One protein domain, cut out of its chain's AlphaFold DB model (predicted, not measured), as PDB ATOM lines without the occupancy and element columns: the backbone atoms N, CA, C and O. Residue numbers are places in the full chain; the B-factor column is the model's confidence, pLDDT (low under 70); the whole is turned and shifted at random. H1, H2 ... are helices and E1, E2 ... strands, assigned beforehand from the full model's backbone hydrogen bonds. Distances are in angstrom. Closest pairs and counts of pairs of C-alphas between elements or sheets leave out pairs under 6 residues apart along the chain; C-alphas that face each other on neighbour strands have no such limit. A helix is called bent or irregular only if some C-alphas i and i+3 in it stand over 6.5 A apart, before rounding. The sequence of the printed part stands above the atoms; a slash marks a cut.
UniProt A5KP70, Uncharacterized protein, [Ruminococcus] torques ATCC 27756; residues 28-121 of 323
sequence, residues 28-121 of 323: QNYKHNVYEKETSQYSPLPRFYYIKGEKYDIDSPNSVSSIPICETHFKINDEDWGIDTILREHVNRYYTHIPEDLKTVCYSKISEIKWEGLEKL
ATOM      1  N   GLN A  28     136.416  82.346  75.827       38.38
ATOM      2  CA  GLN A  28     135.428  83.063  76.621       38.38
ATOM      3  C   GLN A  28     134.400  83.660  75.667       38.38
ATOM      4  O   GLN A  28     134.630  84.674  75.011       38.38
ATOM      5  N   ASN A  29     133.243  83.001  75.604       40.72
ATOM      6  CA  ASN A  29     132.020  83.539  75.025       40.72
ATOM      7  C   ASN A  29     131.609  84.802  75.800       40.72
ATOM      8  O   ASN A  29     130.824  84.720  76.749       40.72
ATOM      9  N   TYR A  30     132.108  85.976  75.413       49.66
ATOM     10  CA  TYR A  30     131.492  87.233  75.822       49.66
ATOM     11  C   TYR A  30     130.110  87.293  75.179       49.66
ATOM     12  O   TYR A  30     129.948  87.674  74.021       49.66
ATOM     13  N   LYS A  31     129.085  86.877  75.922       54.69
ATOM     14  CA  LYS A  31     127.715  87.164  75.526       54.69
ATOM     15  C   LYS A  31     127.474  88.642  75.818       54.69
ATOM     16  O   LYS A  31     127.259  89.029  76.960       54.69
ATOM     17  N   HIS A  32     127.581  89.482  74.797       66.38
ATOM     18  CA  HIS A  32     127.133  90.866  74.894       66.38
ATOM     19  C   HIS A  32     125.626  90.894  75.202       66.38
ATOM     20  O   HIS A  32     124.885  90.063  74.678       66.38
ATOM     21  N   ASN A  33     125.182  91.837  76.038       74.25
ATOM     22  CA  ASN A  33     123.778  92.042  76.405       74.25
ATOM     23  C   ASN A  33     123.127  90.816  77.078       74.25
ATOM     24  O   ASN A  33     122.069  90.331  76.683       74.25
ATOM     25  N   VAL A  34     123.768  90.315  78.138       85.81
ATOM     26  CA  VAL A  34     123.203  89.296  79.045       85.81
ATOM     27  C   VAL A  34     122.994  89.848  80.443       85.81
ATOM     28  O   VAL A  34     123.517  90.906  80.776       85.81
ATOM     29  N   TYR A  35     122.248  89.128  81.272       87.69
ATOM     30  CA  TYR A  35     121.995  89.493  82.663       87.69
ATOM     31  C   TYR A  35     122.241  88.318  83.612       87.69
ATOM     32  O   TYR A  35     122.242  87.154  83.200       87.69
ATOM     33  N   GLU A  36     122.464  88.625  84.887       90.00
ATOM     34  CA  GLU A  36     122.643  87.621  85.940       90.00
ATOM     35  C   GLU A  36     121.304  87.137  86.509       90.00
ATOM     36  O   GLU A  36     120.272  87.783  86.365       90.00
ATOM     37  N   LYS A  37     121.311  85.986  87.190       86.94
ATOM     38  CA  LYS A  37     120.106  85.445  87.845       86.94
ATOM     39  C   LYS A  37     119.743  86.158  89.151       86.94
ATOM     40  O   LYS A  37     118.655  85.918  89.665       86.94
ATOM     41  N   GLU A  38     120.650  86.961  89.709       92.25
ATOM     42  CA  GLU A  38     120.362  87.742  90.912       92.25
ATOM     43  C   GLU A  38     119.256  88.749  90.606       92.25
ATOM     44  O   GLU A  38     119.330  89.477  89.617       92.25
ATOM     45  N   THR A  39     118.220  88.764  91.437       92.75
ATOM     46  CA  THR A  39     117.079  89.669  91.307       92.75
ATOM     47  C   THR A  39     117.361  90.992  92.001       92.75
ATOM     48  O   THR A  39     118.037  91.025  93.031       92.75
ATOM     49  N   SER A  40     116.813  92.071  91.453       94.25
ATOM     50  CA  SER A  40     116.831  93.396  92.068       94.25
ATOM     51  C   SER A  40     116.215  93.374  93.473       94.25
ATOM     52  O   SER A  40     115.341  92.564  93.792       94.25
ATOM     53  N   GLN A  41     116.669  94.296  94.319       93.81
ATOM     54  CA  GLN A  41     116.125  94.539  95.653       93.81
ATOM     55  C   GLN A  41     114.740  95.202  95.612       93.81
ATOM     56  O   GLN A  41     113.996  95.119  96.588       93.81
ATOM     57  N   TYR A  42     114.389  95.849  94.496       93.00
ATOM     58  CA  TYR A  42     113.170  96.652  94.365       93.00
ATOM     59  C   TYR A  42     112.178  96.105  93.333       93.00
ATOM     60  O   TYR A  42     111.007  96.485  93.354       93.00
ATOM     61  N   SER A  43     112.614  95.223  92.430       91.44
ATOM     62  CA  SER A  43     111.763  94.643  91.388       91.44
ATOM     63  C   SER A  43     112.099  93.167  91.124       91.44
ATOM     64  O   SER A  43     113.185  92.703  91.457       91.44
ATOM     65  N   PRO A  44     111.205  92.389  90.485       90.69
ATOM     66  CA  PRO A  44     111.482  91.002  90.111       90.69
ATOM     67  C   PRO A  44     112.409  90.883  88.889       90.69
ATOM     68  O   PRO A  44     112.538  89.800  88.320       90.69
ATOM     69  N   LEU A  45     113.009  91.987  88.432       91.88
ATOM     70  CA  LEU A  45     113.918  91.988  87.291       91.88
ATOM     71  C   LEU A  45     115.317  91.522  87.721       91.88
ATOM     72  O   LEU A  45     115.681  91.679  88.889       91.88
ATOM     73  N   PRO A  46     116.120  90.977  86.792       93.94
ATOM     74  CA  PRO A  46     117.553  90.806  87.004       93.94
ATOM     75  C   PRO A  46     118.200  92.099  87.505       93.94
ATOM     76  O   PRO A  46     117.897  93.177  87.011       93.94
ATOM     77  N   ARG A  47     119.098  92.001  88.481       94.94
ATOM     78  CA  ARG A  47     119.802  93.156  89.047       94.94
ATOM     79  C   ARG A  47     120.958  93.623  88.169       94.94
ATOM     80  O   ARG A  47     121.220  94.816  88.050       94.94
ATOM     81  N   PHE A  48     121.671  92.675  87.569       95.81
ATOM     82  CA  PHE A  48     122.916  92.961  86.870       95.81
ATOM     83  C   PHE A  48     122.828  92.670  85.379       95.81
ATOM     84  O   PHE A  48     122.438  91.571  84.982       95.81
ATOM     85  N   TYR A  49     123.271  93.633  84.572       94.25
ATOM     86  CA  TYR A  49     123.258  93.586  83.112       94.25
ATOM     87  C   TYR A  49     124.650  93.849  82.547       94.25
ATOM     88  O   TYR A  49     125.359  94.737  83.008       94.25
ATOM     89  N   TYR A  50     125.030  93.099  81.519       93.12
ATOM     90  CA  TYR A  50     126.305  93.232  80.830       93.12
ATOM     91  C   TYR A  50     126.121  93.942  79.495       93.12
ATOM     92  O   TYR A  50     125.581  93.359  78.557       93.12
ATOM     93  N   ILE A  51     126.614  95.173  79.379       92.00
ATOM     94  CA  ILE A  51     126.541  95.976  78.152       92.00
ATOM     95  C   ILE A  51     127.965  96.192  77.657       92.00
ATOM     96  O   ILE A  51     128.830  96.634  78.405       92.00
ATOM     97  N   LYS A  52     128.244  95.817  76.402       87.12
ATOM     98  CA  LYS A  52     129.598  95.889  75.810       87.12
ATOM     99  C   LYS A  52     130.703  95.219  76.657       87.12
ATOM    100  O   LYS A  52     131.866  95.578  76.551       87.12
ATOM    101  N   GLY A  53     130.342  94.201  77.444       85.38
ATOM    102  CA  GLY A  53     131.270  93.451  78.303       85.38
ATOM    103  C   GLY A  53     131.446  94.026  79.713       85.38
ATOM    104  O   GLY A  53     132.040  93.356  80.553       85.38
ATOM    105  N   GLU A  54     130.888  95.203  80.005       91.12
ATOM    106  CA  GLU A  54     130.905  95.811  81.338       91.12
ATOM    107  C   GLU A  54     129.620  95.498  82.111       91.12
ATOM    108  O   GLU A  54     128.539  95.436  81.527       91.12
ATOM    109  N   LYS A  55     129.746  95.289  83.427       94.38
ATOM    110  CA  LYS A  55     128.638  94.962  84.336       94.38
ATOM    111  C   LYS A  55     128.021  96.239  84.911       94.38
ATOM    112  O   LYS A  55     128.733  97.050  85.497       94.38
ATOM    113  N   TYR A  56     126.700  96.345  84.834       96.56
ATOM    114  CA  TYR A  56     125.909  97.440  85.385       96.56
ATOM    115  C   TYR A  56     124.853  96.909  86.362       96.56
ATOM    116  O   TYR A  56     124.256  95.861  86.120       96.56
ATOM    117  N   ASP A  57     124.645  97.624  87.465       97.00
ATOM    118  CA  ASP A  57     123.690  97.327  88.540       97.00
ATOM    119  C   ASP A  57     122.505  98.294  88.452       97.00
ATOM    120  O   ASP A  57     122.678  99.498  88.656       97.00
ATOM    121  N   ILE A  58     121.305  97.784  88.163       96.12
ATOM    122  CA  ILE A  58     120.113  98.638  88.053       96.12
ATOM    123  C   ILE A  58     119.625  99.170  89.403       96.12
ATOM    124  O   ILE A  58     118.848 100.117  89.408       96.12
ATOM    125  N   ASP A  59     120.113  98.630  90.525       96.19
ATOM    126  CA  ASP A  59     119.807  99.130  91.870       96.19
ATOM    127  C   ASP A  59     120.807 100.208  92.336       96.19
ATOM    128  O   ASP A  59     120.659 100.773  93.422       96.19
ATOM    129  N   SER A  60     121.851 100.499  91.546       97.06
ATOM    130  CA  SER A  60     122.900 101.460  91.896       97.06
ATOM    131  C   SER A  60     122.784 102.739  91.066       97.06
ATOM    132  O   SER A  60     123.028 102.699  89.856       97.06
ATOM    133  N   PRO A  61     122.531 103.908  91.689       96.75
ATOM    134  CA  PRO A  61     122.399 105.152  90.943       96.75
ATOM    135  C   PRO A  61     123.636 105.503  90.101       96.75
ATOM    136  O   PRO A  61     123.529 105.879  88.932       96.75
ATOM    137  N   ASN A  62     124.827 105.304  90.675       97.12
ATOM    138  CA  ASN A  62     126.094 105.524  89.980       97.12
ATOM    139  C   ASN A  62     126.230 104.598  88.769       97.12
ATOM    140  O   ASN A  62     126.605 105.050  87.688       97.12
ATOM    141  N   SER A  63     125.877 103.320  88.925       97.31
ATOM    142  CA  SER A  63     125.975 102.361  87.829       97.31
ATOM    143  C   SER A  63     124.992 102.694  86.705       97.31
ATOM    144  O   SER A  63     125.418 102.796  85.556       97.31
ATOM    145  N   VAL A  64     123.730 102.998  87.032       97.06
ATOM    146  CA  VAL A  64     122.714 103.428  86.055       97.06
ATOM    147  C   VAL A  64     123.161 104.672  85.287       97.06
ATOM    148  O   VAL A  64     123.051 104.711  84.061       97.06
ATOM    149  N   SER A  65     123.719 105.672  85.976       96.69
ATOM    150  CA  SER A  65     124.202 106.901  85.329       96.69
ATOM    151  C   SER A  65     125.325 106.639  84.315       96.69
ATOM    152  O   SER A  65     125.387 107.296  83.272       96.69
ATOM    153  N   SER A  66     126.162 105.630  84.585       96.62
ATOM    154  CA  SER A  66     127.305 105.243  83.754       96.62
ATOM    155  C   SER A  66     126.960 104.327  82.576       96.62
ATOM    156  O   SER A  66     127.826 104.086  81.738       96.62
ATOM    157  N   ILE A  67     125.714 103.840  82.478       95.94
ATOM    158  CA  ILE A  67     125.280 103.003  81.353       95.94
ATOM    159  C   ILE A  67     125.509 103.763  80.032       95.94
ATOM    160  O   ILE A  67     125.023 104.897  79.883       95.94
ATOM    161  N   PRO A  68     126.222 103.162  79.058       93.31
ATOM    162  CA  PRO A  68     126.500 103.797  77.781       93.31
ATOM    163  C   PRO A  68     125.226 103.892  76.941       93.31
ATOM    164  O   PRO A  68     124.463 102.931  76.834       93.31
ATOM    165  N   ILE A  69     125.034 105.032  76.279       93.12
ATOM    166  CA  ILE A  69     123.915 105.228  75.354       93.12
ATOM    167  C   ILE A  69     124.198 104.418  74.083       93.12
ATOM    168  O   ILE A  69     125.044 104.781  73.264       93.12
ATOM    169  N   CYS A  70     123.568 103.251  73.965       88.06
ATOM    170  CA  CYS A  70     123.711 102.357  72.822       88.06
ATOM    171  C   CYS A  70     122.527 101.397  72.713       88.06
ATOM    172  O   CYS A  70     121.793 101.183  73.679       88.06
ATOM    173  N   GLU A  71     122.350 100.814  71.527       87.94
ATOM    174  CA  GLU A  71     121.340  99.782  71.323       87.94
ATOM    175  C   GLU A  71     121.671  98.541  72.162       87.94
ATOM    176  O   GLU A  71     122.807  98.056  72.191       87.94
ATOM    177  N   THR A  72     120.663  98.034  72.867       90.38
ATOM    178  CA  THR A  72     120.770  96.870  73.748       90.38
ATOM    179  C   THR A  72     119.607  95.916  73.498       90.38
ATOM    180  O   THR A  72     118.519  96.336  73.105       90.38
ATOM    181  N   HIS A  73     119.869  94.625  73.707       89.69
ATOM    182  CA  HIS A  73     118.929  93.538  73.436       89.69
ATOM    183  C   HIS A  73     119.035  92.480  74.525       89.69
ATOM    184  O   HIS A  73     120.014  91.736  74.576       89.69
ATOM    185  N   PHE A  74     118.036  92.409  75.393       89.94
ATOM    186  CA  PHE A  74     117.959  91.447  76.480       89.94
ATOM    187  C   PHE A  74     116.716  90.591  76.309       89.94
ATOM    188  O   PHE A  74     115.601  91.104  76.288       89.94
ATOM    189  N   LYS A  75     116.895  89.268  76.240       87.81
ATOM    190  CA  LYS A  75     115.766  88.340  76.174       87.81
ATOM    191  C   LYS A  75     115.173  88.123  77.572       87.81
ATOM    192  O   LYS A  75     115.727  87.351  78.360       87.81
ATOM    193  N   ILE A  76     114.066  88.788  77.888       83.38
ATOM    194  CA  ILE A  76     113.358  88.698  79.178       83.38
ATOM    195  C   ILE A  76     111.919  88.263  78.901       83.38
ATOM    196  O   ILE A  76     111.238  88.887  78.100       83.38
ATOM    197  N   ASN A  77     111.456  87.181  79.540       81.56
ATOM    198  CA  ASN A  77     110.114  86.610  79.324       81.56
ATOM    199  C   ASN A  77     109.772  86.369  77.839       81.56
ATOM    200  O   ASN A  77     108.671  86.664  77.391       81.56
ATOM    201  N   ASP A  78     110.743  85.861  77.073       83.44
ATOM    202  CA  ASP A  78     110.652  85.656  75.619       83.44
ATOM    203  C   ASP A  78     110.460  86.920  74.759       83.44
ATOM    204  O   ASP A  78     110.282  86.818  73.546       83.44
ATOM    205  N   GLU A  79     110.629  88.106  75.343       85.44
ATOM    206  CA  GLU A  79     110.630  89.393  74.647       85.44
ATOM    207  C   GLU A  79     112.043  89.983  74.531       85.44
ATOM    208  O   GLU A  79     112.900  89.752  75.382       85.44
ATOM    209  N   ASP A  80     112.281  90.765  73.472       87.38
ATOM    210  CA  ASP A  80     113.500  91.567  73.300       87.38
ATOM    211  C   ASP A  80     113.328  92.933  73.970       87.38
ATOM    212  O   ASP A  80     112.534  93.762  73.514       87.38
ATOM    213  N   TRP A  81     114.049  93.155  75.066       90.69
ATOM    214  CA  TRP A  81     114.007  94.382  75.856       90.69
ATOM    215  C   TRP A  81     115.286  95.195  75.671       90.69
ATOM    216  O   TRP A  81     116.388  94.646  75.649       90.69
ATOM    217  N   GLY A  82     115.145  96.516  75.595       92.56
ATOM    218  CA  GLY A  82     116.270  97.429  75.753       92.56
ATOM    219  C   GLY A  82     116.553  97.699  77.231       92.56
ATOM    220  O   GLY A  82     115.712  97.460  78.104       92.56
ATOM    221  N   ILE A  83     117.740  98.228  77.530       94.19
ATOM    222  CA  ILE A  83     118.071  98.695  78.881       94.19
ATOM    223  C   ILE A  83     117.114  99.802  79.339       94.19
ATOM    224  O   ILE A  83     116.754  99.859  80.507       94.19
ATOM    225  N   ASP A  84     116.620 100.633  78.422       93.88
ATOM    226  CA  ASP A  84     115.587 101.631  78.695       93.88
ATOM    227  C   ASP A  84     114.257 100.990  79.114       93.88
ATOM    228  O   ASP A  84     113.638 101.455  80.071       93.88
ATOM    229  N   THR A  85     113.844  99.900  78.454       93.06
ATOM    230  CA  THR A  85     112.663  99.113  78.835       93.06
ATOM    231  C   THR A  85     112.809  98.574  80.253       93.06
ATOM    232  O   THR A  85     111.903  98.724  81.070       93.06
ATOM    233  N   ILE A  86     113.970  97.990  80.565       93.88
ATOM    234  CA  ILE A  86     114.291  97.449  81.891       93.88
ATOM    235  C   ILE A  86     114.204  98.547  82.951       93.88
ATOM    236  O   ILE A  86     113.523  98.369  83.959       93.88
ATOM    237  N   LEU A  87     114.863  99.686  82.718       95.19
ATOM    238  CA  LEU A  87     114.860 100.806  83.657       95.19
ATOM    239  C   LEU A  87     113.447 101.369  83.843       95.19
ATOM    240  O   LEU A  87     113.065 101.647  84.977       95.19
ATOM    241  N   ARG A  88     112.644 101.496  82.772       93.12
ATOM    242  CA  ARG A  88     111.245 101.950  82.863       93.12
ATOM    243  C   ARG A  88     110.377 100.979  83.649       93.12
ATOM    244  O   ARG A  88     109.648 101.426  84.528       93.12
ATOM    245  N   GLU A  89     110.448  99.679  83.370       90.56
ATOM    246  CA  GLU A  89     109.693  98.665  84.117       90.56
ATOM    247  C   GLU A  89     110.116  98.626  85.588       90.56
ATOM    248  O   GLU A  89     109.264  98.518  86.471       90.56
ATOM    249  N   HIS A  90     111.415  98.781  85.864       92.00
ATOM    250  CA  HIS A  90     111.937  98.893  87.218       92.00
ATOM    251  C   HIS A  90     111.303 100.094  87.941       92.00
ATOM    252  O   HIS A  90     110.606  99.898  88.935       92.00
ATOM    253  N   VAL A  91     111.429 101.317  87.407       92.69
ATOM    254  CA  VAL A  91     110.989 102.530  88.123       92.69
ATOM    255  C   VAL A  91     109.496 102.824  88.074       92.69
ATOM    256  O   VAL A  91     108.960 103.329  89.054       92.69
ATOM    257  N   ASN A  92     108.791 102.511  86.986       89.38
ATOM    258  CA  ASN A  92     107.372 102.855  86.863       89.38
ATOM    259  C   ASN A  92     106.483 101.882  87.636       89.38
ATOM    260  O   ASN A  92     105.530 102.299  88.292       89.38
ATOM    261  N   ARG A  93     106.780 100.580  87.570       85.44
ATOM    262  CA  ARG A  93     105.923  99.550  88.169       85.44
ATOM    263  C   ARG A  93     106.160  99.382  89.666       85.44
ATOM    264  O   ARG A  93     105.229  99.039  90.392       85.44
ATOM    265  N   TYR A  94     107.377  99.667  90.127       87.88
ATOM    266  CA  TYR A  94     107.783  99.540  91.530       87.88
ATOM    267  C   TYR A  94     108.140 100.892  92.157       87.88
ATOM    268  O   TYR A  94     108.843 100.946  93.162       87.88
ATOM    269  N   TYR A  95     107.599 101.981  91.597       87.31
ATOM    270  CA  TYR A  95     107.892 103.370  91.961       87.31
ATOM    271  C   TYR A  95     107.912 103.640  93.472       87.31
ATOM    272  O   TYR A  95     108.767 104.365  93.969       87.31
ATOM    273  N   THR A  96     106.983 103.056  94.232       88.81
ATOM    274  CA  THR A  96     106.871 103.277  95.683       88.81
ATOM    275  C   THR A  96     108.006 102.657  96.497       88.81
ATOM    276  O   THR A  96     108.221 103.078  97.628       88.81
ATOM    277  N   HIS A  97     108.711 101.663  95.953       88.75
ATOM    278  CA  HIS A  97     109.756 100.908  96.652       88.75
ATOM    279  C   HIS A  97     111.172 101.352  96.275       88.75
ATOM    280  O   HIS A  97     112.129 100.927  96.913       88.75
ATOM    281  N   ILE A  98     111.305 102.196  95.252       91.81
ATOM    282  CA  ILE A  98     112.597 102.620  94.715       91.81
ATOM    283  C   ILE A  98     113.039 103.927  95.397       91.81
ATOM    284  O   ILE A  98     112.215 104.833  95.560       91.81
ATOM    285  N   PRO A  99     114.316 104.058  95.798       94.44
ATOM    286  CA  PRO A  99     114.879 105.307  96.312       94.44
ATOM    287  C   PRO A  99     114.794 106.478  95.314       94.44
ATOM    288  O   PRO A  99     114.878 106.291  94.102       94.44
ATOM    289  N   GLU A 100     114.620 107.706  95.807       94.19
ATOM    290  CA  GLU A 100     114.374 108.884  94.953       94.19
ATOM    291  C   GLU A 100     115.572 109.260  94.061       94.19
ATOM    292  O   GLU A 100     115.406 109.687  92.914       94.19
ATOM    293  N   ASP A 101     116.788 109.054  94.561       95.75
ATOM    294  CA  ASP A 101     118.030 109.215  93.807       95.75
ATOM    295  C   ASP A 101     118.112 108.219  92.643       95.75
ATOM    296  O   ASP A 101     118.433 108.614  91.520       95.75
ATOM    297  N   LEU A 102     117.728 106.958  92.876       95.81
ATOM    298  CA  LEU A 102     117.672 105.933  91.839       95.81
ATOM    299  C   LEU A 102     116.622 106.261  90.766       95.81
ATOM    300  O   LEU A 102     116.927 106.217  89.575       95.81
ATOM    301  N   LYS A 103     115.413 106.693  91.159       96.00
ATOM    302  CA  LYS A 103     114.387 107.146  90.196       96.00
ATOM    303  C   LYS A 103     114.914 108.249  89.291       96.00
ATOM    304  O   LYS A 103     114.735 108.188  88.075       96.00
ATOM    305  N   THR A 104     115.553 109.250  89.891       95.56
ATOM    306  CA  THR A 104     116.048 110.432  89.183       95.56
ATOM    307  C   THR A 104     117.038 110.036  88.090       95.56
ATOM    308  O   THR A 104     116.881 110.445  86.937       95.56
ATOM    309  N   VAL A 105     118.021 109.189  88.413       97.00
ATOM    310  CA  VAL A 105     119.016 108.762  87.420       97.00
ATOM    311  C   VAL A 105     118.439 107.813  86.375       97.00
ATOM    312  O   VAL A 105     118.806 107.920  85.205       97.00
ATOM    313  N   CYS A 106     117.499 106.935  86.743       96.56
ATOM    314  CA  CYS A 106     116.807 106.085  85.781       96.56
ATOM    315  C   CYS A 106     116.042 106.937  84.768       96.56
ATOM    316  O   CYS A 106     116.236 106.757  83.570       96.56
ATOM    317  N   TYR A 107     115.222 107.897  85.213       96.25
ATOM    318  CA  TYR A 107     114.478 108.771  84.300       96.25
ATOM    319  C   TYR A 107     115.392 109.633  83.425       96.25
ATOM    320  O   TYR A 107     115.090 109.813  82.241       96.25
ATOM    321  N   SER A 108     116.522 110.114  83.960       96.38
ATOM    322  CA  SER A 108     117.544 110.804  83.161       96.38
ATOM    323  C   SER A 108     118.078 109.890  82.058       96.38
ATOM    324  O   SER A 108     118.021 110.248  80.884       96.38
ATOM    325  N   LYS A 109     118.500 108.668  82.406       96.62
ATOM    326  CA  LYS A 109     119.074 107.717  81.447       96.62
ATOM    327  C   LYS A 109     118.062 107.253  80.398       96.62
ATOM    328  O   LYS A 109     118.386 107.189  79.217       96.62
ATOM    329  N   ILE A 110     116.825 106.969  80.811       95.62
ATOM    330  CA  ILE A 110     115.713 106.640  79.907       95.62
ATOM    331  C   ILE A 110     115.499 107.780  78.908       95.62
ATOM    332  O   ILE A 110     115.332 107.530  77.715       95.62
ATOM    333  N   SER A 111     115.523 109.026  79.390       94.31
ATOM    334  CA  SER A 111     115.392 110.196  78.526       94.31
ATOM    335  C   SER A 111     116.549 110.261  77.535       94.31
ATOM    336  O   SER A 111     116.287 110.337  76.343       94.31
ATOM    337  N   GLU A 112     117.805 110.170  77.985       95.56
ATOM    338  CA  GLU A 112     118.997 110.169  77.119       95.56
ATOM    339  C   GLU A 112     118.896 109.143  75.979       95.56
ATOM    340  O   GLU A 112     119.080 109.491  74.815       95.56
ATOM    341  N   ILE A 113     118.527 107.896  76.290       92.94
ATOM    342  CA  ILE A 113     118.360 106.830  75.287       92.94
ATOM    343  C   ILE A 113     117.234 107.170  74.299       92.94
ATOM    344  O   ILE A 113     117.364 106.945  73.094       92.94
ATOM    345  N   LYS A 114     116.133 107.745  74.795       92.44
ATOM    346  CA  LYS A 114     115.011 108.191  73.964       92.44
ATOM    347  C   LYS A 114     115.401 109.336  73.026       92.44
ATOM    348  O   LYS A 114     114.994 109.311  71.868       92.44
ATOM    349  N   TRP A 115     116.180 110.314  73.496       92.50
ATOM    350  CA  TRP A 115     116.658 111.441  72.682       92.50
ATOM    351  C   TRP A 115     117.526 110.977  71.505       92.50
ATOM    352  O   TRP A 115     117.418 111.543  70.421       92.50
ATOM    353  N   GLU A 116     118.298 109.902  71.686       93.25
ATOM    354  CA  GLU A 116     119.098 109.275  70.623       93.25
ATOM    355  C   GLU A 116     118.288 108.332  69.706       93.25
ATOM    356  O   GLU A 116     118.842 107.713  68.799       93.25
ATOM    357  N   GLY A 117     116.971 108.196  69.913       90.38
ATOM    358  CA  GLY A 117     116.107 107.356  69.075       90.38
ATOM    359  C   GLY A 117     116.290 105.849  69.284       90.38
ATOM    360  O   GLY A 117     115.884 105.061  68.433       90.38
ATOM    361  N   LEU A 118     116.880 105.444  70.410       89.19
ATOM    362  CA  LEU A 118     117.181 104.047  70.747       89.19
ATOM    363  C   LEU A 118     116.112 103.404  71.651       89.19
ATOM    364  O   LEU A 118     116.329 102.322  72.194       89.19
ATOM    365  N   GLU A 119     114.968 104.070  71.839       90.81
ATOM    366  CA  GLU A 119     113.878 103.596  72.697       90.81
ATOM    367  C   GLU A 119     113.293 102.273  72.179       90.81
ATOM    368  O   GLU A 119     112.833 102.172  71.037       90.81
ATOM    369  N   LYS A 120     113.239 101.265  73.054       88.44
ATOM    370  CA  LYS A 120     112.529 100.005  72.817       88.44
ATOM    371  C   LYS A 120     111.359  99.902  73.777       88.44
ATOM    372  O   LYS A 120     111.529  99.978  74.989       88.44
ATOM    373  N   LEU A 121     110.161  99.683  73.244       85.38
ATOM    374  CA  LEU A 121     108.964  99.424  74.046       85.38
ATOM    375  C   LEU A 121     108.776  97.916  74.260       85.38
ATOM    376  O   LEU A 121     108.842  97.143  73.294       85.38
TER     377      LEU A 121
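This is residues 28 to 121 of the 323 residues of an uncharacterized protein of [Ruminococcus] torques ATCC 27756 (UniProt A5KP70). Picture a helical hairpin, H2 and H3, with the short helix H1 also packed on the long helix H3, and two small, separate two-stranded hairpins, E1 with E2 and E3 with E4, away from H3. The centres of the three helices make a triangle, open between H1 and H2, and a long stretch without a named element, residues 28 to 47, precedes E1, with Gln 28 and Asn 29 sticking out. The printed part has 94 residues, with three named helices and four named strands in the order E1 E2 H1 E3 E4 H2 H3; both sheets are antiparallel, and the class is mixed, helices and strands. The whole is compact, with a radius of gyration of the C-alphas of 12.2 A, and spans 38 by 30 by 25 A.

Look first at E1, residues 48 to 51, and E2, residues 54 to 57, an antiparallel hairpin where N 49 and O 56, 2.9 A apart, are within hydrogen-bond range. Beside E1, residues 34 to 35 form a short antiparallel pairing with residues 49 to 50. Go on along a tight link to H1, residues 61 to 66; the closest C-alphas of E2 and H1 are those of Tyr 56 and Ser 63, 5.5 A apart. H1 touches H3, residues 100 to 115, at a shallow tilt of 21 degrees, the same way; their closest C-alphas, of Pro 61 and Leu 102, are 4.9 A apart. H3 touches H2, residues 83 to 93, at a steep tilt of 43 degrees, opposite ways, in a helical hairpin; their closest C-alphas, of Asp 84 and Ile 110, are 5.2 A apart. Before H2 find the hairpin of E3, residues 74 to 76, and E4, residues 79 to 81, with N 74 and O 81 within hydrogen-bond range at 2.8 A. H1 and H2 are apart, and E1 and H2 are apart only just, at 8.4 A. In H1, H2 and H3 every O i to N i+4 pair is within hydrogen-bond range.

Find C-alpha 48 at (122.916, 92.961, 86.870), where E1 begins its 9.9 A; E2 measures 10.3 A and H1 8.7 A. E3 and E4 measure 6.0 A and 6.1 A. H2 runs 15.3 A from C-alpha 83 at (118.071, 98.695, 78.881); it is neither bent nor irregular, but only just: C-alphas 90 and 93 are 6.1 A apart. H3 runs 22.5 A to C-alpha 115 at (116.658, 111.441, 72.682).

The two C-alphas farthest apart, those of Gln 28 and Thr 96, are 39.8 A apart. The printed part has no cut, and no link between named elements is long. Look at residues 28 to 32 for pLDDT under 70; the mean of the printed part is 89.7.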